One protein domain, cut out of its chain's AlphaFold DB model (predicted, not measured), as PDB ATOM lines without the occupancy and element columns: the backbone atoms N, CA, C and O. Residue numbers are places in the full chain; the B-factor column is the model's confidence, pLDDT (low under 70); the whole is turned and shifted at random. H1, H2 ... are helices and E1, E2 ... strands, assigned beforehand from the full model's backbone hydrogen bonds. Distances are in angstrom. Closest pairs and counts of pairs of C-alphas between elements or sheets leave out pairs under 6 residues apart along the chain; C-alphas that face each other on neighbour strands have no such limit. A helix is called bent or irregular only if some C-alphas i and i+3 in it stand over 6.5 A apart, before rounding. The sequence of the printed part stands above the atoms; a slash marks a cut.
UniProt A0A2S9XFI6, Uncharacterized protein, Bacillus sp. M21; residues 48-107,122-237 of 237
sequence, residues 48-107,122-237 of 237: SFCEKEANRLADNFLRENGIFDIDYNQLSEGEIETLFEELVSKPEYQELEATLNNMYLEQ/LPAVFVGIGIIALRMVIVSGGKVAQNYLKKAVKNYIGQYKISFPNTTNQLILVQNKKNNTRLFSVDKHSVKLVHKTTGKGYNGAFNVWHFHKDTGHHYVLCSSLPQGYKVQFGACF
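AT A GLANCE: This is residues 48 to 107 and 122 to 237 of the 237 residues of an uncharacterized protein of Bacillus sp. M21 (UniProt A0A2S9XFI6). Look for a helix folded back on itself, H4, whose arms H4a and H4b cover one face of a twisted six-stranded sheet; H4a is in the middle of the domain, between that sheet and the side-by-side helices H1 and H3, which are set steeply across it, and H2 packs on H4b. At one end of the longest axis E3 bends and runs on into E4, which with E7 makes a small antiparallel sheet, while H2 is towards the other end. The printed part has 176 residues with four named helices followed by eight named strands; the larger sheet has the order E1, E2, E3, E5, E6, E8 and is mixed. The class is mixed, helices and strands. The whole is compact, with a radius of gyration of the C-alphas of 15.9 A, and rounded, with spans of 48 by 41 by 32 A.

HOW THE PARTS SIT: Start with H1, residues 48 to 64, and pass H2, residues 77 to 89, to reach H3, residues 91 to 107. H1 and H3 touch at a shallow tilt of 9 degrees, opposite ways; their closest C-alphas, of Ala 54 and Leu 100, are 6.0 A apart. H1 and H2 are apart. H4, residues 125 to 152, was assigned as one helix by its hydrogen bonds and is the hub, touching three other helices, but it is bent: C-alphas 139 and 142 are 9.4 A apart. Its arms, H4a to residue 139 and H4b from residue 142, touch at a shallow tilt of 29 degrees, opposite ways, closest at the C-alphas of Met 136 and Ala 145, 5.2 A. H4a is itself irregular, with C-alphas 125 and 128 6.6 A apart. H1 touches H4a with residues 54 to 59 alone, at a steep tilt of 66 degrees; the closest C-alphas, of Ala 58 and Ile 132, are 5.9 A apart. H3 touches H4a, which touches it with residues 125 to 129 alone, and the two are only just about perpendicular at 72 degrees; their closest C-alphas, of Leu 100 and Gly 128, are 4.8 A apart. H2 touches H4b at a steep tilt of 45 degrees, with the closest C-alphas, of Phe 84 and Tyr 148, 5.4 A apart. Next come E1, residues 161 to 163, E2, residues 170 to 175, and E3, residues 182 to 191, a meander, each strand the antiparallel neighbour of the one before; N 161 and O 175 are 2.9 A apart, and N 171 and O 186 2.8 A. E3 is antiparallel to E5, residues 206 to 212, with N 212 and O 185 at 2.8 A. E5 and E6, residues 218 to 220, form a hairpin, with N 211 and O 219 at 2.9 A. E6 is parallel to E8, residues 234 to 236, with N 220 and O 235 at 3.2 A. H4a and H4b are on the same face of this sheet, making two layers, helix arms on one face of a sheet. H4a has a height over the sheet of 8.5 A and runs along the strands, over E5; H4b, at 9.4 A, runs along them over E2. E4, residues 193 to 195, is antiparallel to E7, residues 229 to 231, with N 194 and O 230 at 2.9 A. In H1, H2, H3 and H4b every O i to N i+4 pair is within hydrogen-bond range; in H4a 10 of 11 are.

IN THESE COORDINATES: Find C-alpha 48 at (51.008, 95.094, 6.553); from there H1 runs 24.2 A to C-alpha 64. H2 is 18.4 A long, H3 24.5 A, H4a 22.6 A and H4b 15.0 A. E3, 17.6 A from first to last C-alpha, bends by 93 degrees at residue 188; E5 is 15.8 A and E2 13.9 A long. E8 ends at C-alpha 236, at (47.142, 93.600, 14.448).

THE WHOLE: The two C-alphas farthest apart, of Gly 78 and Thr 198, are 49.5 A from each other. Residues 108 to 121 are not printed, and C-alphas 107 and 122 are 15.5 A apart across this cut. The link from H1 to H2, residues 65 to 76, is long. The mean pLDDT of the printed part is 88.3; it is under 70 at residues 48 to 50, 106 to 107, 122 to 124 and 215.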
ATOM      1  N   SER A  48      52.373  94.635   6.865       52.84
ATOM      2  CA  SER A  48      51.008  95.094   6.553       52.84
ATOM      3  C   SER A  48      50.302  94.300   5.449       52.84
ATOM      4  O   SER A  48      49.076  94.382   5.321       52.84
ATOM      5  N   PHE A  49      51.056  93.565   4.625       47.81
ATOM      6  CA  PHE A  49      50.495  92.780   3.525       47.81
ATOM      7  C   PHE A  49      49.846  91.493   4.044       47.81
ATOM      8  O   PHE A  49      48.681  91.242   3.739       47.81
ATOM      9  N   CYS A  50      50.542  90.740   4.904       65.44
ATOM     10  CA  CYS A  50      50.008  89.521   5.522       65.44
ATOM     11  C   CYS A  50      48.776  89.802   6.395       65.44
ATOM     12  O   CYS A  50      47.822  89.032   6.377       65.44
ATOM     13  N   GLU A  51      48.764  90.933   7.102       71.44
ATOM     14  CA  GLU A  51      47.639  91.393   7.926       71.44
ATOM     15  C   GLU A  51      46.373  91.618   7.075       71.44
ATOM     16  O   GLU A  51      45.354  90.931   7.222       71.44
ATOM     17  N   LYS A  52      46.461  92.517   6.084       77.06
ATOM     18  CA  LYS A  52      45.343  92.811   5.174       77.06
ATOM     19  C   LYS A  52      44.851  91.567   4.446       77.06
ATOM     20  O   LYS A  52      43.643  91.414   4.269       77.06
ATOM     21  N   GLU A  53      45.768  90.699   4.036       85.19
ATOM     22  CA  GLU A  53      45.430  89.466   3.339       85.19
ATOM     23  C   GLU A  53      44.721  88.466   4.259       85.19
ATOM     24  O   GLU A  53      43.690  87.922   3.873       85.19
ATOM     25  N   ALA A  54      45.175  88.290   5.503       85.94
ATOM     26  CA  ALA A  54      44.526  87.412   6.476       85.94
ATOM     27  C   ALA A  54      43.078  87.852   6.748       85.94
ATOM     28  O   ALA A  54      42.149  87.038   6.733       85.94
ATOM     29  N   ASN A  55      42.867  89.159   6.914       86.94
ATOM     30  CA  ASN A  55      41.531  89.734   7.041       86.94
ATOM     31  C   ASN A  55      40.674  89.519   5.796       86.94
ATOM     32  O   ASN A  55      39.501  89.169   5.919       86.94
ATOM     33  N   ARG A  56      41.246  89.725   4.605       90.31
ATOM     34  CA  ARG A  56      40.546  89.535   3.332       90.31
ATOM     35  C   ARG A  56      40.109  88.083   3.151       90.31
ATOM     36  O   ARG A  56      38.974  87.848   2.754       90.31
ATOM     37  N   LEU A  57      40.980  87.121   3.455       93.19
ATOM     38  CA  LEU A  57      40.677  85.692   3.359       93.19
ATOM     39  C   LEU A  57      39.549  85.295   4.317       93.19
ATOM     40  O   LEU A  57      38.590  84.652   3.891       93.19
ATOM     41  N   ALA A  58      39.619  85.733   5.577       92.81
ATOM     42  CA  ALA A  58      38.561  85.479   6.550       92.81
ATOM     43  C   ALA A  58      37.227  86.120   6.127       92.81
ATOM     44  O   ALA A  58      36.190  85.464   6.171       92.81
ATOM     45  N   ASP A  59      37.239  87.374   5.669       93.19
ATOM     46  CA  ASP A  59      36.032  88.063   5.200       93.19
ATOM     47  C   ASP A  59      35.402  87.400   3.987       93.19
ATOM     48  O   ASP A  59      34.184  87.229   3.951       93.19
ATOM     49  N   ASN A  60      36.215  87.032   2.998       95.31
ATOM     50  CA  ASN A  60      35.729  86.364   1.801       95.31
ATOM     51  C   ASN A  60      35.058  85.044   2.163       95.31
ATOM     52  O   ASN A  60      33.914  84.832   1.777       95.31
ATOM     53  N   PHE A  61      35.710  84.217   2.983       95.69
ATOM     54  CA  PHE A  61      35.134  82.954   3.426       95.69
ATOM     55  C   PHE A  61      33.799  83.147   4.156       95.69
ATOM     56  O   PHE A  61      32.826  82.449   3.869       95.69
ATOM     57  N   LEU A  62      33.717  84.107   5.083       94.75
ATOM     58  CA  LEU A  62      32.483  84.363   5.826       94.75
ATOM     59  C   LEU A  62      31.364  84.887   4.908       94.75
ATOM     60  O   LEU A  62      30.220  84.457   5.042       94.75
ATOM     61  N   ARG A  63      31.675  85.757   3.938       95.12
ATOM     62  CA  ARG A  63      30.703  86.245   2.943       95.12
ATOM     63  C   ARG A  63      30.224  85.145   2.005       95.12
ATOM     64  O   ARG A  63      29.026  85.010   1.797       95.12
ATOM     65  N   GLU A  64      31.135  84.341   1.469       95.69
ATOM     66  CA  GLU A  64      30.813  83.231   0.564       95.69
ATOM     67  C   GLU A  64      29.949  82.163   1.246       95.69
ATOM     68  O   GLU A  64      29.134  81.513   0.595       95.69
ATOM     69  N   ASN A  65      30.068  82.023   2.570       94.19
ATOM     70  CA  ASN A  65      29.219  81.149   3.380       94.19
ATOM     71  C   ASN A  65      27.987  81.862   3.972       94.19
ATOM     72  O   ASN A  65      27.344  81.319   4.868       94.19
ATOM     73  N   GLY A  66      27.655  83.069   3.497       93.00
ATOM     74  CA  GLY A  66      26.440  83.805   3.866       93.00
ATOM     75  C   GLY A  66      26.402  84.311   5.309       93.00
ATOM     76  O   GLY A  66      25.373  84.799   5.760       93.00
ATOM     77  N   ILE A  67      27.509  84.232   6.050       94.00
ATOM     78  CA  ILE A  67      27.568  84.567   7.480       94.00
ATOM     79  C   ILE A  67      27.235  86.041   7.741       94.00
ATOM     80  O   ILE A  67      26.692  86.384   8.789       94.00
ATOM     81  N   PHE A  68      27.544  86.922   6.788       90.50
ATOM     82  CA  PHE A  68      27.317  88.365   6.931       90.50
ATOM     83  C   PHE A  68      25.856  88.764   6.695       90.50
ATOM     84  O   PHE A  68      25.459  89.848   7.115       90.50
ATOM     85  N   ASP A  69      25.071  87.899   6.054       92.50
ATOM     86  CA  ASP A  69      23.706  88.205   5.620       92.50
ATOM     87  C   ASP A  69      22.642  87.637   6.581       92.50
ATOM     88  O   ASP A  69      21.442  87.822   6.376       92.50
ATOM     89  N   ILE A  70      23.067  86.949   7.648       93.69
ATOM     90  CA  ILE A  70      22.183  86.311   8.629       93.69
ATOM     91  C   ILE A  70      21.722  87.321   9.688       93.69
ATOM     92  O   ILE A  70      22.533  87.895  10.419       93.69
ATOM     93  N   ASP A  71      20.402  87.455   9.867       93.25
ATOM     94  CA  ASP A  71      19.836  88.079  11.070       93.25
ATOM     95  C   ASP A  71      19.794  87.066  12.221       93.25
ATOM     96  O   ASP A  71      18.822  86.336  12.427       93.25
ATOM     97  N   TYR A  72      20.873  87.035  13.000       92.19
ATOM     98  CA  TYR A  72      21.036  86.126  14.135       92.19
ATOM     99  C   TYR A  72      19.979  86.286  15.233       92.19
ATOM    100  O   TYR A  72      19.848  85.394  16.068       92.19
ATOM    101  N   ASN A  73      19.221  87.387  15.255       89.81
ATOM    102  CA  ASN A  73      18.141  87.567  16.226       89.81
ATOM    103  C   ASN A  73      16.895  86.739  15.883       89.81
ATOM    104  O   ASN A  73      16.054  86.540  16.756       89.81
ATOM    105  N   GLN A  74      16.778  86.259  14.639       94.38
ATOM    106  CA  GLN A  74      15.680  85.395  14.192       94.38
ATOM    107  C   GLN A  74      15.983  83.905  14.362       94.38
ATOM    108  O   GLN A  74      15.098  83.081  14.156       94.38
ATOM    109  N   LEU A  75      17.220  83.553  14.720       93.62
ATOM    110  CA  LEU A  75      17.640  82.168  14.892       93.62
ATOM    111  C   LEU A  75      17.582  81.755  16.363       93.62
ATOM    112  O   LEU A  75      18.011  82.479  17.265       93.62
ATOM    113  N   SER A  76      17.102  80.541  16.608       93.81
ATOM    114  CA  SER A  76      17.256  79.864  17.889       93.81
ATOM    115  C   SER A  76      18.719  79.487  18.148       93.81
ATOM    116  O   SER A  76      19.540  79.379  17.237       93.81
ATOM    117  N   GLU A  77      19.064  79.228  19.413       90.56
ATOM    118  CA  GLU A  77      20.423  78.792  19.761       90.56
ATOM    119  C   GLU A  77      20.809  77.484  19.056       90.56
ATOM    120  O   GLU A  77      21.945  77.354  18.606       90.56
ATOM    121  N   GLY A  78      19.860  76.558  18.882       94.00
ATOM    122  CA  GLY A  78      20.083  75.307  18.153       94.00
ATOM    123  C   GLY A  78      20.379  75.516  16.666       94.00
ATOM    124  O   GLY A  78      21.255  74.851  16.122       94.00
ATOM    125  N   GLU A  79      19.715  76.471  16.013       95.94
ATOM    126  CA  GLU A  79      19.990  76.813  14.609       95.94
ATOM    127  C   GLU A  79      21.373  77.446  14.443       95.94
ATOM    128  O   GLU A  79      22.113  77.081  13.531       95.94
ATOM    129  N   ILE A  80      21.766  78.331  15.365       93.94
ATOM    130  CA  ILE A  80      23.114  78.918  15.386       93.94
ATOM    131  C   ILE A  80      24.173  77.830  15.611       93.94
ATOM    132  O   ILE A  80      25.247  77.862  15.008       93.94
ATOM    133  N   GLU A  81      23.895  76.857  16.478       94.06
ATOM    134  CA  GLU A  81      24.801  75.737  16.708       94.06
ATOM    135  C   GLU A  81      24.977  74.851  15.472       94.06
ATOM    136  O   GLU A  81      26.115  74.496  15.162       94.06
ATOM    137  N   THR A  82      23.888  74.513  14.778       96.06
ATOM    138  CA  THR A  82      23.930  73.733  13.533       96.06
ATOM    139  C   THR A  82      24.695  74.482  12.449       96.06
ATOM    140  O   THR A  82      25.615  73.913  11.868       96.06
ATOM    141  N   LEU A  83      24.406  75.775  12.260       96.25
ATOM    142  CA  LEU A  83      25.106  76.637  11.306       96.25
ATOM    143  C   LEU A  83      26.628  76.562  11.480       96.25
ATOM    144  O   LEU A  83      27.361  76.395  10.507       96.25
ATOM    145  N   PHE A  84      27.123  76.689  12.715       96.50
ATOM    146  CA  PHE A  84      28.567  76.668  12.949       96.50
ATOM    147  C   PHE A  84      29.173  75.272  12.942       96.50
ATOM    148  O   PHE A  84      30.339  75.157  12.584       96.50
ATOM    149  N   GLU A  85      28.436  74.223  13.314       96.44
ATOM    150  CA  GLU A  85      28.915  72.845  13.137       96.44
ATOM    151  C   GLU A  85      29.105  72.547  11.640       96.44
ATOM    152  O   GLU A  85      30.154  72.037  11.251       96.44
ATOM    153  N   GLU A  86      28.157  72.957  10.793       96.12
ATOM    154  CA  GLU A  86      28.273  72.846   9.336       96.12
ATOM    155  C   GLU A  86      29.442  73.678   8.801       96.12
ATOM    156  O   GLU A  86      30.286  73.142   8.081       96.12
ATOM    157  N   LEU A  87      29.553  74.952   9.198       95.38
ATOM    158  CA  LEU A  87      30.624  75.846   8.748       95.38
ATOM    159  C   LEU A  87      32.019  75.273   9.035       95.38
ATOM    160  O   LEU A  87      32.851  75.252   8.134       95.38
ATOM    161  N   VAL A  88      32.281  74.797  10.260       95.19
ATOM    162  CA  VAL A  88      33.619  74.293  10.640       95.19
ATOM    163  C   VAL A  88      33.910  72.885  10.116       95.19
ATOM    164  O   VAL A  88      35.060  72.449  10.124       95.19
ATOM    165  N   SER A  89      32.883  72.157   9.671       94.94
ATOM    166  CA  SER A  89      33.043  70.832   9.060       94.94
ATOM    167  C   SER A  89      33.487  70.884   7.594       94.94
ATOM    168  O   SER A  89      33.934  69.870   7.054       94.94
ATOM    169  N   LYS A  90      33.385  72.054   6.954       94.75
ATOM    170  CA  LYS A  90      33.771  72.270   5.556       94.75
ATOM    171  C   LYS A  90      35.286  72.106   5.357       94.75
ATOM    172  O   LYS A  90      36.055  72.678   6.133       94.75
ATOM    173  N   PRO A  91      35.745  71.397   4.311       94.44
ATOM    174  CA  PRO A  91      37.165  71.348   3.958       94.44
ATOM    175  C   PRO A  91      37.779  72.741   3.766       94.44
ATOM    176  O   PRO A  91      38.873  73.005   4.251       94.44
ATOM    177  N   GLU A  92      37.032  73.665   3.163       94.19
ATOM    178  CA  GLU A  92      37.461  75.043   2.904       94.19
ATOM    179  C   GLU A  92      37.728  75.817   4.202       94.19
ATOM    180  O   GLU A  92      38.602  76.680   4.249       94.19
ATOM    181  N   TYR A  93      37.010  75.487   5.282       94.31
ATOM    182  CA  TYR A  93      37.289  76.048   6.603       94.31
ATOM    183  C   TYR A  93      38.643  75.564   7.135       94.31
ATOM    184  O   TYR A  93      39.421  76.359   7.659       94.31
ATOM    185  N   GLN A  94      38.946  74.270   6.984       90.69
ATOM    186  CA  GLN A  94      40.218  73.691   7.431       90.69
ATOM    187  C   GLN A  94      41.399  74.255   6.636       90.69
ATOM    188  O   GLN A  94      42.446  74.553   7.212       90.69
ATOM    189  N   GLU A  95      41.221  74.443   5.327       90.25
ATOM    190  CA  GLU A  95      42.202  75.092   4.457       90.25
ATOM    191  C   GLU A  95      42.433  76.551   4.858       90.25
ATOM    192  O   GLU A  95      43.582  76.966   5.012       90.25
ATOM    193  N   LEU A  96      41.364  77.317   5.102       92.06
ATOM    194  CA  LEU A  96      41.474  78.690   5.591       92.06
ATOM    195  C   LEU A  96      42.211  78.751   6.932       92.06
ATOM    196  O   LEU A  96      43.128  79.555   7.085       92.06
ATOM    197  N   GLU A  97      41.825  77.914   7.898       89.19
ATOM    198  CA  GLU A  97      42.473  77.855   9.210       89.19
ATOM    199  C   GLU A  97      43.975  77.585   9.047       89.19
ATOM    200  O   GLU A  97      44.795  78.331   9.587       89.19
ATOM    201  N   ALA A  98      44.352  76.585   8.245       85.06
ATOM    202  CA  ALA A  98      45.748  76.258   7.967       85.06
ATOM    203  C   ALA A  98      46.504  77.415   7.293       85.06
ATOM    204  O   ALA A  98      47.605  77.749   7.730       85.06
ATOM    205  N   THR A  99      45.915  78.062   6.285       87.31
ATOM    206  CA  THR A  99      46.522  79.214   5.603       87.31
ATOM    207  C   THR A  99      46.760  80.371   6.567       87.31
ATOM    208  O   THR A  99      47.878  80.873   6.639       87.31
ATOM    209  N   LEU A 100      45.764  80.756   7.368       86.75
ATOM    210  CA  LEU A 100      45.907  81.845   8.341       86.75
ATOM    211  C   LEU A 100      46.974  81.532   9.400       86.75
ATOM    212  O   LEU A 100      47.754  82.406   9.784       86.75
ATOM    213  N   ASN A 101      47.041  80.279   9.850       82.88
ATOM    214  CA  ASN A 101      48.067  79.831  10.787       82.88
ATOM    215  C   ASN A 101      49.470  79.882  10.166       82.88
ATOM    216  O   ASN A 101      50.413  80.309  10.830       82.88
ATOM    217  N   ASN A 102      49.616  79.489   8.899       78.06
ATOM    218  CA  ASN A 102      50.897  79.519   8.190       78.06
ATOM    219  C   ASN A 102      51.360  80.949   7.903       78.06
ATOM    220  O   ASN A 102      52.519  81.254   8.156       78.06
ATOM    221  N   MET A 103      50.457  81.843   7.488       78.81
ATOM    222  CA  MET A 103      50.767  83.268   7.316       78.81
ATOM    223  C   MET A 103      51.311  83.881   8.611       78.81
ATOM    224  O   MET A 103      52.273  84.648   8.594       78.81
ATOM    225  N   TYR A 104      50.727  83.504   9.753       75.12
ATOM    226  CA  TYR A 104      51.238  83.909  11.055       75.12
ATOM    227  C   TYR A 104      52.650  83.368  11.322       75.12
ATOM    228  O   TYR A 104      53.517  84.122  11.771       75.12
ATOM    229  N   LEU A 105      52.881  82.077  11.066       72.38
ATOM    230  CA  LEU A 105      54.190  81.449  11.260       72.38
ATOM    231  C   LEU A 105      55.257  82.104  10.377       72.38
ATOM    232  O   LEU A 105      56.300  82.492  10.885       72.38
ATOM    233  N   GLU A 106      54.979  82.326   9.096       69.12
ATOM    234  CA  GLU A 106      55.910  82.961   8.157       69.12
ATOM    235  C   GLU A 106      56.288  84.390   8.581       69.12
ATOM    236  O   GLU A 106      57.459  84.759   8.531       69.12
ATOM    237  N   GLN A 107      55.325  85.176   9.079       65.12
ATOM    238  CA  GLN A 107      55.565  86.553   9.528       65.12
ATOM    239  C   GLN A 107      56.375  86.636  10.835       65.12
ATOM    240  O   GLN A 107      57.056  87.632  11.080       65.12
ATOM    241  N   LEU A 122      52.618  77.810  21.918       53.19
ATOM    242  CA  LEU A 122      51.227  78.130  21.800       53.19
ATOM    243  C   LEU A 122      50.779  77.459  20.514       53.19
ATOM    244  O   LEU A 122      51.521  77.516  19.529       53.19
ATOM    245  N   PRO A 123      49.644  76.764  20.502       62.41
ATOM    246  CA  PRO A 123      49.270  76.044  19.308       62.41
ATOM    247  C   PRO A 123      48.962  77.114  18.252       62.41
ATOM    248  O   PRO A 123      47.920  77.756  18.333       62.41
ATOM    249  N   ALA A 124      49.889  77.354  17.311       67.19
ATOM    250  CA  ALA A 124      49.724  78.299  16.198       67.19
ATOM    251  C   ALA A 124      48.390  78.067  15.484       67.19
ATOM    252  O   ALA A 124      47.776  79.006  15.006       67.19
ATOM    253  N   VAL A 125      47.904  76.826  15.560       72.81
ATOM    254  CA  VAL A 125      46.564  76.372  15.204       72.81
ATOM    255  C   VAL A 125      45.399  77.247  15.708       72.81
ATOM    256  O   VAL A 125      44.374  77.328  15.045       72.81
ATOM    257  N   PHE A 126      45.532  77.964  16.830       87.31
ATOM    258  CA  PHE A 126      44.476  78.856  17.329       87.31
ATOM    259  C   PHE A 126      44.493  80.266  16.720       87.31
ATOM    260  O   PHE A 126      43.560  81.028  16.970       87.31
ATOM    261  N   VAL A 127      45.511  80.648  15.943       86.12
ATOM    262  CA  VAL A 127      45.612  82.012  15.395       86.12
ATOM    263  C   VAL A 127      44.528  82.265  14.351       86.12
ATOM    264  O   VAL A 127      43.793  83.242  14.478       86.12
ATOM    265  N   GLY A 128      44.359  81.363  13.385       89.62
ATOM    266  CA  GLY A 128      43.291  81.423  12.389       89.62
ATOM    267  C   GLY A 128      41.912  81.435  13.044       89.62
ATOM    268  O   GLY A 128      41.083  82.287  12.723       89.62
ATOM    269  N   ILE A 129      41.710  80.584  14.059       94.12
ATOM    270  CA  ILE A 129      40.485  80.575  14.875       94.12
ATOM    271  C   ILE A 129      40.259  81.937  15.553       94.12
ATOM    272  O   ILE A 129      39.139  82.446  15.581       94.12
ATOM    273  N   GLY A 130      41.316  82.556  16.081       94.19
ATOM    274  CA  GLY A 130      41.274  83.887  16.685       94.19
ATOM    275  C   GLY A 130      40.896  84.980  15.691       94.19
ATOM    276  O   GLY A 130      40.005  85.776  15.985       94.19
ATOM    277  N   ILE A 131      41.513  85.002  14.508       92.75
ATOM    278  CA  ILE A 131      41.219  85.979  13.448       92.75
ATOM    279  C   ILE A 131      39.751  85.871  13.026       92.75
ATOM    280  O   ILE A 131      39.030  86.869  13.066       92.75
ATOM    281  N   ILE A 132      39.279  84.660  12.712       94.94
ATOM    282  CA  ILE A 132      37.882  84.422  12.329       94.94
ATOM    283  C   ILE A 132      36.946  84.837  13.469       94.94
ATOM    284  O   ILE A 132      35.981  85.559  13.225       94.94
ATOM    285  N   ALA A 133      37.249  84.489  14.724       95.94
ATOM    286  CA  ALA A 133      36.441  84.905  15.868       95.94
ATOM    287  C   ALA A 133      36.348  86.434  15.996       95.94
ATOM    288  O   ALA A 133      35.261  86.951  16.246       95.94
ATOM    289  N   LEU A 134      37.442  87.174  15.794       94.88
ATOM    290  CA  LEU A 134      37.397  88.638  15.820       94.88
ATOM    291  C   LEU A 134      36.543  89.203  14.678       94.88
ATOM    292  O   LEU A 134      35.774  90.137  14.913       94.88
ATOM    293  N   ARG A 135      36.622  88.630  13.468       93.00
ATOM    294  CA  ARG A 135      35.744  89.013  12.347       93.00
ATOM    295  C   ARG A 135      34.277  88.756  12.689       93.00
ATOM    296  O   ARG A 135      33.454  89.658  12.545       93.00
ATOM    297  N   MET A 136      33.969  87.589  13.254       92.81
ATOM    298  CA  MET A 136      32.627  87.233  13.729       92.81
ATOM    299  C   MET A 136      32.097  88.206  14.782       92.81
ATOM    300  O   MET A 136      30.925  88.573  14.762       92.81
ATOM    301  N   VAL A 137      32.947  88.661  15.704       93.81
ATOM    302  CA  VAL A 137      32.540  89.649  16.709       93.81
ATOM    303  C   VAL A 137      32.137  90.973  16.064       93.81
ATOM    304  O   VAL A 137      31.155  91.570  16.503       93.81
ATOM    305  N   ILE A 138      32.868  91.430  15.042       88.44
ATOM    306  CA  ILE A 138      32.537  92.666  14.320       88.44
ATOM    307  C   ILE A 138      31.200  92.531  13.593       88.44
ATOM    308  O   ILE A 138      30.401  93.464  13.630       88.44
ATOM    309  N   VAL A 139      30.959  91.393  12.939       87.50
ATOM    310  CA  VAL A 139      29.796  91.240  12.054       87.50
ATOM    311  C   VAL A 139      28.527  90.795  12.770       87.50
ATOM    312  O   VAL A 139      27.434  91.164  12.360       87.50
ATOM    313  N   SER A 140      28.656  90.036  13.858       89.00
ATOM    314  CA  SER A 140      27.529  89.324  14.474       89.00
ATOM    315  C   SER A 140      27.513  89.411  16.005       89.00
ATOM    316  O   SER A 140      26.596  88.909  16.655       89.00
ATOM    317  N   GLY A 141      28.514  90.051  16.615       90.69
ATOM    318  CA  GLY A 141      28.613  90.228  18.061       90.69
ATOM    319  C   GLY A 141      29.179  89.024  18.828       90.69
ATOM    320  O   GLY A 141      29.372  87.921  18.313       90.69
ATOM    321  N   GLY A 142      29.463  89.247  20.116       92.12
ATOM    322  CA  GLY A 142      30.191  88.292  20.964       92.12
ATOM    323  C   GLY A 142      29.477  86.956  21.194       92.12
ATOM    324  O   GLY A 142      30.129  85.914  21.192       92.12
ATOM    325  N   LYS A 143      28.143  86.958  21.341       90.62
ATOM    326  CA  LYS A 143      27.362  85.722  21.555       90.62
ATOM    327  C   LYS A 143      27.494  84.768  20.363       90.62
ATOM    328  O   LYS A 143      27.731  83.578  20.546       90.62
ATOM    329  N   VAL A 144      27.374  85.298  19.147       92.62
ATOM    330  CA  VAL A 144      27.492  84.520  17.908       92.62
ATOM    331  C   VAL A 144      28.919  83.998  17.741       92.62
ATOM    332  O   VAL A 144      29.114  82.799  17.541       92.62
ATOM    333  N   ALA A 145      29.923  84.855  17.942       95.31
ATOM    334  CA  ALA A 145      31.327  84.454  17.886       95.31
ATOM    335  C   ALA A 145      31.686  83.359  18.911       95.31
ATOM    336  O   ALA A 145      32.485  82.472  18.614       95.31
ATOM    337  N   GLN A 146      31.075  83.364  20.102       95.44
ATOM    338  CA  GLN A 146      31.273  82.296  21.084       95.44
ATOM    339  C   GLN A 146      30.719  80.947  20.598       95.44
ATOM    340  O   GLN A 146      31.336  79.915  20.862       95.44
ATOM    341  N   ASN A 147      29.594  80.930  19.875       94.75
ATOM    342  CA  ASN A 147      29.065  79.695  19.289       94.75
ATOM    343  C   ASN A 147      29.988  79.139  18.206       94.75
ATOM    344  O   ASN A 147      30.290  77.949  18.247       94.75
ATOM    345  N   TYR A 148      30.520  79.995  17.329       96.00
ATOM    346  CA  TYR A 148      31.586  79.611  16.402       96.00
ATOM    347  C   TYR A 148      32.770  78.968  17.147       96.00
ATOM    348  O   TYR A 148      33.155  77.837  16.849       96.00
ATOM    349  N   LEU A 149      33.290  79.639  18.182       96.69
ATOM    350  CA  LEU A 149      34.436  79.156  18.957       96.69
ATOM    351  C   LEU A 149      34.183  77.784  19.595       96.69
ATOM    352  O   LEU A 149      35.082  76.946  19.584       96.69
ATOM    353  N   LYS A 150      32.977  77.519  20.117       95.94
ATOM    354  CA  LYS A 150      32.608  76.201  20.671       95.94
ATOM    355  C   LYS A 150      32.766  75.075  19.654       95.94
ATOM    356  O   LYS A 150      33.190  73.984  20.033       95.94
ATOM    357  N   LYS A 151      32.423  75.330  18.388       96.06
ATOM    358  CA  LYS A 151      32.520  74.337  17.312       96.06
ATOM    359  C   LYS A 151      33.957  74.224  16.803       96.06
ATOM    360  O   LYS A 151      34.493  73.119  16.771       96.06
ATOM    361  N   ALA A 152      34.617  75.353  16.545       94.81
ATOM    362  CA  ALA A 152      35.990  75.406  16.040       94.81
ATOM    363  C   ALA A 152      36.993  74.674  16.949       94.81
ATOM    364  O   ALA A 152      37.885  73.979  16.471       94.81
ATOM    365  N   VAL A 153      36.831  74.768  18.276       93.38
ATOM    366  CA  VAL A 153      37.794  74.169  19.216       93.38
ATOM    367  C   VAL A 153      37.426  72.759  19.704       93.38
ATOM    368  O   VAL A 153      38.130  72.193  20.547       93.38
ATOM    369  N   LYS A 154      36.337  72.166  19.199       90.88
ATOM    370  CA  LYS A 154      35.783  70.886  19.681       90.88
ATOM    371  C   LYS A 154      36.811  69.751  19.662       90.88
ATOM    372  O   LYS A 154      36.929  69.007  20.636       90.88
ATOM    373  N   ASN A 155      37.637  69.692  18.618       86.25
ATOM    374  CA  ASN A 155      38.671  68.665  18.444       86.25
ATOM    375  C   ASN A 155      39.861  68.804  19.417       86.25
ATOM    376  O   ASN A 155      40.677  67.891  19.548       86.25
ATOM    377  N   TYR A 156      39.946  69.912  20.159       88.06
ATOM    378  CA  TYR A 156      41.065  70.214  21.054       88.06
ATOM    379  C   TYR A 156      40.738  70.014  22.544       88.06
ATOM    380  O   TYR A 156      41.634  70.093  23.391       88.06
ATOM    381  N   ILE A 157      39.489  69.684  22.896       85.12
ATOM    382  CA  ILE A 157      39.032  69.485  24.291       85.12
ATOM    383  C   ILE A 157      39.788  68.328  24.984       85.12
ATOM    384  O   ILE A 157      40.068  68.354  26.189       85.12
ATOM    385  N   GLY A 158      40.199  67.309  24.223       84.38
ATOM    386  CA  GLY A 158      41.039  66.213  24.719       84.38
ATOM    387  C   GLY A 158      42.457  66.652  25.108       84.38
ATOM    388  O   GLY A 158      43.059  66.058  26.002       84.38
ATOM    389  N   GLN A 159      42.955  67.744  24.529       87.12
ATOM    390  CA  GLN A 159      44.351  68.179  24.628       87.12
ATOM    391  C   GLN A 159      44.534  69.339  25.615       87.12
ATOM    392  O   GLN A 159      45.483  69.345  26.400       87.12
ATOM    393  N   TYR A 160      43.578  70.271  25.663       89.69
ATOM    394  CA  TYR A 160      43.642  71.470  26.503       89.69
ATOM    395  C   TYR A 160      42.471  71.565  27.476       89.69
ATOM    396  O   TYR A 160      41.439  70.916  27.316       89.69
ATOM    397  N   LYS A 161      42.631  72.378  28.519       93.38
ATOM    398  CA  LYS A 161      41.517  72.797  29.366       93.38
ATOM    399  C   LYS A 161      40.861  73.993  28.685       93.38
ATOM    400  O   LYS A 161      41.460  75.063  28.634       93.38
ATOM    401  N   ILE A 162      39.668  73.793  28.135       94.69
ATOM    402  CA  ILE A 162      38.929  74.813  27.385       94.69
ATOM    403  C   ILE A 162      37.712  75.231  28.201       94.69
ATOM    404  O   ILE A 162      36.980  74.388  28.714       94.69
ATOM    405  N   SER A 163      37.510  76.537  28.328       95.31
ATOM    406  CA  SER A 163      36.375  77.124  29.031       95.31
ATOM    407  C   SER A 163      35.760  78.250  28.212       95.31
ATOM    408  O   SER A 163      36.464  78.962  27.496       95.31
ATOM    409  N   PHE A 164      34.445  78.401  28.347       95.25
ATOM    410  CA  PHE A 164      33.650  79.473  27.750       95.25
ATOM    411  C   PHE A 164      33.032  80.271  28.899       95.25
ATOM    412  O   PHE A 164      31.962  79.901  29.390       95.25
ATOM    413  N   PRO A 165      33.740  81.282  29.428       90.38
ATOM    414  CA  PRO A 165      33.253  82.047  30.565       90.38
ATOM    415  C   PRO A 165      31.918  82.714  30.235       90.38
ATOM    416  O   PRO A 165      31.746  83.276  29.156       90.38
ATOM    417  N   ASN A 166      30.980  82.693  31.182       82.06
ATOM    418  CA  ASN A 166      29.698  83.384  31.043       82.06
ATOM    419  C   ASN A 166      29.857  84.882  31.359       82.06
ATOM    420  O   ASN A 166      29.269  85.406  32.303       82.06
ATOM    421  N   THR A 167      30.747  85.553  30.629       84.75
ATOM    422  CA  THR A 167      31.048  86.977  30.801       84.75
ATOM    423  C   THR A 167      30.919  87.695  29.467       84.75
ATOM    424  O   THR A 167      31.196  87.124  28.417       84.75
ATOM    425  N   THR A 168      30.566  88.978  29.496       84.69
ATOM    426  CA  THR A 168      30.470  89.794  28.275       84.69
ATOM    427  C   THR A 168      31.828  90.110  27.646       84.69
ATOM    428  O   THR A 168      31.876  90.593  26.518       84.69
ATOM    429  N   ASN A 169      32.923  89.874  28.378       92.19
ATOM    430  CA  ASN A 169      34.264  90.328  28.021       92.19
ATOM    431  C   ASN A 169      35.236  89.181  27.729       92.19
ATOM    432  O   ASN A 169      36.399  89.453  27.488       92.19
ATOM    433  N   GLN A 170      34.816  87.917  27.753       95.62
ATOM    434  CA  GLN A 170      35.683  86.793  27.395       95.62
ATOM    435  C   GLN A 170      34.862  85.690  26.745       95.62
ATOM    436  O   GLN A 170      33.941  85.158  27.357       95.62
ATOM    437  N   LEU A 171      35.210  85.348  25.504       96.69
ATOM    438  CA  LEU A 171      34.504  84.332  24.727       96.69
ATOM    439  C   LEU A 171      35.054  82.940  25.011       96.69
ATOM    440  O   LEU A 171      34.279  82.000  25.158       96.69
ATOM    441  N   ILE A 172      36.377  82.810  25.104       96.50
ATOM    442  CA  ILE A 172      37.062  81.533  25.304       96.50
ATOM    443  C   ILE A 172      38.343  81.737  26.107       96.50
ATOM    444  O   ILE A 172      39.038  82.742  25.949       96.50
ATOM    445  N   LEU A 173      38.671  80.751  26.936       94.69
ATOM    446  CA  LEU A 173      39.961  80.607  27.594       94.69
ATOM    447  C   LEU A 173      40.442  79.158  27.444       94.69
ATOM    448  O   LEU A 173      39.791  78.218  27.911       94.69
ATOM    449  N   VAL A 174      41.603  78.999  26.815       92.81
ATOM    450  CA  VAL A 174      42.318  77.740  26.597       92.81
ATOM    451  C   VAL A 174      43.571  77.738  27.461       92.81
ATOM    452  O   VAL A 174      44.395  78.655  27.413       92.81
ATOM    453  N   GLN A 175      43.731  76.689  28.258       91.56
ATOM    454  CA  GLN A 175      44.831  76.534  29.199       91.56
ATOM    455  C   GLN A 175      45.509  75.176  29.040       91.56
ATOM    456  O   GLN A 175      44.895  74.171  28.669       91.56
ATOM    457  N   ASN A 176      46.787  75.125  29.399       87.75
ATOM    458  CA  ASN A 176      47.505  73.871  29.544       87.75
ATOM    459  C   ASN A 176      46.899  73.055  30.700       87.75
ATOM    460  O   ASN A 176      46.736  73.563  31.812       87.75
ATOM    461  N   LYS A 177      46.586  71.775  30.454       88.38
ATOM    462  CA  LYS A 177      45.948  70.897  31.451       88.38
ATOM    463  C   LYS A 177      46.796  70.670  32.706       88.38
ATOM    464  O   LYS A 177      46.230  70.418  33.762       88.38
ATOM    465  N   LYS A 178      48.128  70.731  32.600       88.19
ATOM    466  CA  LYS A 178      49.048  70.387  33.695       88.19
ATOM    467  C   LYS A 178      49.242  71.529  34.690       88.19
ATOM    468  O   LYS A 178      49.301  71.278  35.886       88.19
ATOM    469  N   ASN A 179      49.368  72.764  34.208       88.19
ATOM    470  CA  ASN A 179      49.765  73.912  35.035       88.19
ATOM    471  C   ASN A 179      48.808  75.112  34.948       88.19
ATOM    472  O   ASN A 179      49.079  76.145  35.549       88.19
ATOM    473  N   ASN A 180      47.685  74.992  34.230       89.19
ATOM    474  CA  ASN A 180      46.702  76.059  34.013       89.19
ATOM    475  C   ASN A 180      47.262  77.334  33.347       89.19
ATOM    476  O   ASN A 180      46.575  78.359  33.318       89.19
ATOM    477  N   THR A 181      48.468  77.299  32.770       87.75
ATOM    478  CA  THR A 181      48.991  78.433  32.001       87.75
ATOM    479  C   THR A 181      48.058  78.722  30.829       87.75
ATOM    480  O   THR A 181      47.671  77.801  30.104       87.75
ATOM    481  N   ARG A 182      47.682  79.993  30.648       88.00
ATOM    482  CA  ARG A 182      46.888  80.448  29.499       88.00
ATOM    483  C   ARG A 182      47.684  80.236  28.214       88.00
ATOM    484  O   ARG A 182      48.794  80.743  28.095       88.00
ATOM    485  N   LEU A 183      47.088  79.511  27.275       86.31
ATOM    486  CA  LEU A 183      47.638  79.262  25.941       86.31
ATOM    487  C   LEU A 183      46.911  80.077  24.876       86.31
ATOM    488  O   LEU A 183      47.507  80.477  23.890       86.31
ATOM    489  N   PHE A 184      45.618  80.315  25.059       91.31
ATOM    490  CA  PHE A 184      44.853  81.140  24.142       91.31
ATOM    491  C   PHE A 184      43.636  81.729  24.853       91.31
ATOM    492  O   PHE A 184      43.055  81.085  25.728       91.31
ATOM    493  N   SER A 185      43.239  82.944  24.512       94.00
ATOM    494  CA  SER A 185      41.934  83.488  24.888       94.00
ATOM    495  C   SER A 185      41.450  84.473  23.844       94.00
ATOM    496  O   SER A 185      42.265  85.106  23.188       94.00
ATOM    497  N   VAL A 186      40.133  84.616  23.711       95.94
ATOM    498  CA  VAL A 186      39.515  85.738  22.989       95.94
ATOM    499  C   VAL A 186      38.724  86.531  24.011       95.94
ATOM    500  O   VAL A 186      37.783  86.003  24.613       95.94
ATOM    501  N   ASP A 187      39.118  87.774  24.246       95.31
ATOM    502  CA  ASP A 187      38.535  88.639  25.263       95.31
ATOM    503  C   ASP A 187      38.504  90.112  24.828       95.31
ATOM    504  O   ASP A 187      39.053  90.521  23.804       95.31
ATOM    505  N   LYS A 188      37.723  90.896  25.568       94.81
ATOM    506  CA  LYS A 188      37.544  92.331  25.402       94.81
ATOM    507  C   LYS A 188      38.179  93.012  26.596       94.81
ATOM    508  O   LYS A 188      37.603  93.059  27.685       94.81
ATOM    509  N   HIS A 189      39.356  93.572  26.379       91.44
ATOM    510  CA  HIS A 189      40.088  94.277  27.419       91.44
ATOM    511  C   HIS A 189      40.808  95.507  26.866       91.44
ATOM    512  O   HIS A 189      40.849  95.733  25.653       91.44
ATOM    513  N   SER A 190      41.342  96.325  27.770       91.69
ATOM    514  CA  SER A 190      42.120  97.499  27.399       91.69
ATOM    515  C   SER A 190      43.465  97.069  26.831       91.69
ATOM    516  O   SER A 190      44.265  96.450  27.531       91.69
ATOM    517  N   VAL A 191      43.761  97.500  25.610       91.12
ATOM    518  CA  VAL A 191      45.088  97.369  25.006       91.12
ATOM    519  C   VAL A 191      45.815  98.708  25.066       91.12
ATOM    520  O   VAL A 191      45.220  99.775  24.905       91.12
ATOM    521  N   LYS A 192      47.127  98.671  25.314       91.38
ATOM    522  CA  LYS A 192      47.966  99.869  25.205       91.38
ATOM    523  C   LYS A 192      48.293 100.106  23.739       91.38
ATOM    524  O   LYS A 192      48.751  99.186  23.064       91.38
ATOM    525  N   LEU A 193      48.089 101.331  23.270       93.31
ATOM    526  CA  LEU A 193      48.406 101.734  21.903       93.31
ATOM    527  C   LEU A 193      49.551 102.747  21.887       93.31
ATOM    528  O   LEU A 193      49.675 103.569  22.797       93.31
ATOM    529  N   VAL A 194      50.344 102.722  20.819       92.81
ATOM    530  CA  VAL A 194      51.394 103.703  20.519       92.81
ATOM    531  C   VAL A 194      51.224 104.232  19.100       92.81
ATOM    532  O   VAL A 194      50.843 103.498  18.187       92.81
ATOM    533  N   HIS A 195      51.498 105.517  18.899       93.19
ATOM    534  CA  HIS A 195      51.468 106.127  17.575       93.19
ATOM    535  C   HIS A 195      52.628 105.592  16.725       93.19
ATOM    536  O   HIS A 195      53.782 105.626  17.159       93.19
ATOM    537  N   LYS A 196      52.345 105.151  15.494       88.25
ATOM    538  CA  LYS A 196      53.304 104.486  14.593       88.25
ATOM    539  C   LYS A 196      54.554 105.333  14.335       88.25
ATOM    540  O   LYS A 196      55.656 104.807  14.384       88.25
ATOM    541  N   THR A 197      54.380 106.641  14.133       89.69
ATOM    542  CA  THR A 197      55.485 107.572  13.833       89.69
ATOM    543  C   THR A 197      56.209 108.125  15.064       89.69
ATOM    544  O   THR A 197      57.422 108.267  15.043       89.69
ATOM    545  N   THR A 198      55.488 108.493  16.129       92.12
ATOM    546  CA  THR A 198      56.071 109.256  17.250       92.12
ATOM    547  C   THR A 198      56.391 108.393  18.467       92.12
ATOM    548  O   THR A 198      57.004 108.885  19.410       92.12
ATOM    549  N   GLY A 199      55.917 107.142  18.503       90.50
ATOM    550  CA  GLY A 199      56.033 106.250  19.659       90.50
ATOM    551  C   GLY A 199      55.225 106.688  20.885       90.50
ATOM    552  O   GLY A 199      55.211 105.979  21.890       90.50
ATOM    553  N   LYS A 200      54.533 107.835  20.829       92.25
ATOM    554  CA  LYS A 200      53.743 108.353  21.950       92.25
ATOM    555  C   LYS A 200      52.540 107.453  22.214       92.25
ATOM    556  O   LYS A 200      51.857 107.029  21.280       92.25
ATOM    557  N   GLY A 201      52.286 107.187  23.492       90.06
ATOM    558  CA  GLY A 201      51.132 106.410  23.929       90.06
ATOM    559  C   GLY A 201      49.811 107.082  23.556       90.06
ATOM    560  O   GLY A 201      49.720 108.306  23.465       90.06
ATOM    561  N   TYR A 202      48.782 106.273  23.336       89.06
ATOM    562  CA  TYR A 202      47.409 106.754  23.242       89.06
ATOM    563  C   TYR A 202      46.921 107.227  24.614       89.06
ATOM    564  O   TYR A 202      47.150 106.565  25.629       89.06
ATOM    565  N   ASN A 203      46.248 108.376  24.652       83.19
ATOM    566  CA  ASN A 203      45.707 108.920  25.892       83.19
ATOM    567  C   ASN A 203      44.418 108.177  26.265       83.19
ATOM    568  O   ASN A 203      43.343 108.512  25.779       83.19
ATOM    569  N   GLY A 204      44.536 107.178  27.139       78.06
ATOM    570  CA  GLY A 204      43.402 106.450  27.709       78.06
ATOM    571  C   GLY A 204      43.465 104.940  27.492       78.06
ATOM    572  O   GLY A 204      44.387 104.409  26.874       78.06
ATOM    573  N   ALA A 205      42.467 104.247  28.036       80.31
ATOM    574  CA  ALA A 205      42.268 102.818  27.831       80.31
ATOM    575  C   ALA A 205      41.536 102.580  26.503       80.31
ATOM    576  O   ALA A 205      40.440 103.105  26.303       80.31
ATOM    577  N   PHE A 206      42.116 101.780  25.606       91.94
ATOM    578  CA  PHE A 206      41.458 101.384  24.363       91.94
ATOM    579  C   PHE A 206      40.891  99.971  24.506       91.94
ATOM    580  O   PHE A 206      41.613  98.984  24.376       91.94
ATOM    581  N   ASN A 207      39.602  99.869  24.832       92.38
ATOM    582  CA  ASN A 207      38.932  98.583  25.020       92.38
ATOM    583  C   ASN A 207      38.521  97.989  23.675       92.38
ATOM    584  O   ASN A 207      37.626  98.510  23.012       92.38
ATOM    585  N   VAL A 208      39.120  96.861  23.312       93.56
ATOM    586  CA  VAL A 208      38.890  96.216  22.017       93.56
ATOM    587  C   VAL A 208      38.887  94.705  22.170       93.56
ATOM    588  O   VAL A 208      39.527  94.162  23.072       93.56
ATOM    589  N   TRP A 209      38.148  94.027  21.297       95.19
ATOM    590  CA  TRP A 209      38.250  92.581  21.176       95.19
ATOM    591  C   TRP A 209      39.602  92.207  20.589       95.19
ATOM    592  O   TRP A 209      40.038  92.769  19.585       95.19
ATOM    593  N   HIS A 210      40.256  91.257  21.229       94.25
ATOM    594  CA  HIS A 210      41.517  90.702  20.788       94.25
ATOM    595  C   HIS A 210      41.584  89.242  21.180       94.25
ATOM    596  O   HIS A 210      40.787  88.747  21.981       94.25
ATOM    597  N   PHE A 211      42.571  88.559  20.626       93.06
ATOM    598  CA  PHE A 211      43.004  87.307  21.190       93.06
ATOM    599  C   PHE A 211      44.385  87.437  21.812       93.06
ATOM    600  O   PHE A 211      45.240  88.221  21.396       93.06
ATOM    601  N   HIS A 212      44.591  86.636  22.839       88.94
ATOM    602  CA  HIS A 212      45.897  86.301  23.343       88.94
ATOM    603  C   HIS A 212      46.239  84.930  22.814       88.94
ATOM    604  O   HIS A 212      45.452  84.003  22.971       88.94
ATOM    605  N   LYS A 213      47.438  84.777  22.275       76.06
ATOM    606  CA  LYS A 213      48.071  83.466  22.214       76.06
ATOM    607  C   LYS A 213      49.166  83.333  23.251       76.06
ATOM    608  O   LYS A 213      49.706  82.270  23.350       76.06
ATOM    609  N   ASP A 214      49.522  84.358  24.020       70.50
ATOM    610  CA  ASP A 214      50.559  84.269  25.051       70.50
ATOM    611  C   ASP A 214      50.260  85.202  26.230       70.50
ATOM    612  O   ASP A 214      49.202  85.841  26.335       70.50
ATOM    613  N   THR A 215      51.180  85.241  27.185       69.50
ATOM    614  CA  THR A 215      51.139  86.218  28.262       69.50
ATOM    615  C   THR A 215      51.679  87.554  27.762       69.50
ATOM    616  O   THR A 215      52.888  87.748  27.688       69.50
ATOM    617  N   GLY A 216      50.777  88.495  27.491       71.50
ATOM    618  CA  GLY A 216      51.122  89.911  27.353       71.50
ATOM    619  C   GLY A 216      51.026  90.492  25.946       71.50
ATOM    620  O   GLY A 216      50.959  91.715  25.841       71.50
ATOM    621  N   HIS A 217      50.941  89.677  24.889       81.75
ATOM    622  CA  HIS A 217      50.685  90.185  23.541       81.75
ATOM    623  C   HIS A 217      49.189  90.171  23.223       81.75
ATOM    624  O   HIS A 217      48.479  89.198  23.507       81.75
ATOM    625  N   HIS A 218      48.722  91.274  22.643       86.25
ATOM    626  CA  HIS A 218      47.355  91.456  22.176       86.25
ATOM    627  C   HIS A 218      47.335  91.406  20.655       86.25
ATOM    628  O   HIS A 218      48.055  92.158  19.999       86.25
ATOM    629  N   TYR A 219      46.485  90.549  20.113       87.81
ATOM    630  CA  TYR A 219      46.280  90.417  18.684       87.81
ATOM    631  C   TYR A 219      44.887  90.912  18.331       87.81
ATOM    632  O   TYR A 219      43.887  90.316  18.724       87.81
ATOM    633  N   VAL A 220      44.834  92.053  17.655       89.50
ATOM    634  CA  VAL A 220      43.598  92.782  17.325       89.50
ATOM    635  C   VAL A 220      43.364  92.771  15.821       89.50
ATOM    636  O   VAL A 220      44.272  92.470  15.060       89.50
ATOM    637  N   LEU A 221      42.186  93.195  15.371       85.31
ATOM    638  CA  LEU A 221      42.007  93.543  13.962       85.31
ATOM    639  C   LEU A 221      42.556  94.949  13.701       85.31
ATOM    640  O   LEU A 221      42.217  95.878  14.436       85.31
ATOM    641  N   CYS A 222      43.349  95.164  12.655       83.69
ATOM    642  CA  CYS A 222      43.904  96.480  12.327       83.69
ATOM    643  C   CYS A 222      42.795  97.505  12.069       83.69
ATOM    644  O   CYS A 222      42.912  98.662  12.467       83.69
ATOM    645  N   SER A 223      41.681  97.060  11.481       82.56
ATOM    646  CA  SER A 223      40.473  97.871  11.268       82.56
ATOM    647  C   SER A 223      39.805  98.350  12.562       82.56
ATOM    648  O   SER A 223      39.039  99.310  12.530       82.56
ATOM    649  N   SER A 224      40.100  97.721  13.703       87.19
ATOM    650  CA  SER A 224      39.584  98.139  15.009       87.19
ATOM    651  C   SER A 224      40.430  99.221  15.679       87.19
ATOM    652  O   SER A 224      39.990  99.793  16.670       87.19
ATOM    653  N   LEU A 225      41.633  99.512  15.173       89.19
ATOM    654  CA  LEU A 225      42.535 100.490  15.773       89.19
ATOM    655  C   LEU A 225      42.322 101.897  15.194       89.19
ATOM    656  O   LEU A 225      42.060 102.041  13.999       89.19
ATOM    657  N   PRO A 226      42.512 102.963  15.996       89.25
ATOM    658  CA  PRO A 226      42.555 104.323  15.475       89.25
ATOM    659  C   PRO A 226      43.661 104.487  14.425       89.25
ATOM    660  O   PRO A 226      44.764 103.946  14.565       89.25
ATOM    661  N   GLN A 227      43.390 105.283  13.388       88.00
ATOM    662  CA  GLN A 227      44.364 105.547  12.331       88.00
ATOM    663  C   GLN A 227      45.672 106.101  12.915       88.00
ATOM    664  O   GLN A 227      45.669 106.987  13.766       88.00
ATOM    665  N   GLY A 228      46.804 105.565  12.453       88.94
ATOM    666  CA  GLY A 228      48.131 105.977  12.915       88.94
ATOM    667  C   GLY A 228      48.590 105.324  14.223       88.94
ATOM    668  O   GLY A 228      49.714 105.585  14.648       88.94
ATOM    669  N   TYR A 229      47.795 104.439  14.832       90.56
ATOM    670  CA  TYR A 229      48.171 103.703  16.043       90.56
ATOM    671  C   TYR A 229      48.436 102.220  15.770       90.56
ATOM    672  O   TYR A 229      47.936 101.635  14.810       90.56
ATOM    673  N   LYS A 230      49.251 101.614  16.635       89.00
ATOM    674  CA  LYS A 230      49.470 100.168  16.736       89.00
ATOM    675  C   LYS A 230      49.411  99.736  18.198       89.00
ATOM    676  O   LYS A 230      49.595 100.565  19.092       89.00
ATOM    677  N   VAL A 231      49.174  98.453  18.449       88.38
ATOM    678  CA  VAL A 231      49.311  97.890  19.799       88.38
ATOM    679  C   VAL A 231      50.761  98.008  20.276       88.38
ATOM    680  O   VAL A 231      51.700  97.859  19.496       88.38
ATOM    681  N   GLN A 232      50.953  98.321  21.557       87.06
ATOM    682  CA  GLN A 232      52.284  98.430  22.157       87.06
ATOM    683  C   GLN A 232      52.956  97.057  22.282       87.06
ATOM    684  O   GLN A 232      54.156  96.940  22.062       87.06
ATOM    685  N   PHE A 233      52.171  96.039  22.643       81.94
ATOM    686  CA  PHE A 233      52.616  94.658  22.802       81.94
ATOM    687  C   PHE A 233      51.663  93.741  22.037       81.94
ATOM    688  O   PHE A 233      50.513  93.562  22.445       81.94
ATOM    689  N   GLY A 234      52.150  93.193  20.925       78.94
ATOM    690  CA  GLY A 234      51.420  92.309  20.019       78.94
ATOM    691  C   GLY A 234      51.430  92.820  18.584       78.94
ATOM    692  O   GLY A 234      52.313  93.589  18.208       78.94
ATOM    693  N   ALA A 235      50.444  92.393  17.803       79.50
ATOM    694  CA  ALA A 235      50.262  92.803  16.417       79.50
ATOM    695  C   ALA A 235      48.781  93.083  16.141       79.50
ATOM    696  O   ALA A 235      47.912  92.802  16.971       79.50
ATOM    697  N   CYS A 236      48.489  93.658  14.985       77.38
ATOM    698  CA  CYS A 236      47.142  93.600  14.448       77.38
ATOM    699  C   CYS A 236      47.133  92.680  13.227       77.38
ATOM    700  O   CYS A 236      48.196  92.383  12.707       77.38
ATOM    701  N   PHE A 237      45.961  92.192  12.837       70.06
ATOM    702  CA  PHE A 237      45.708  91.481  11.586       70.06
ATOM    703  C   PHE A 237      44.715  92.293  10.772       70.06
ATOM    704  O   PHE A 237      43.739  92.817  11.361       70.06
TER     705      PHE A 237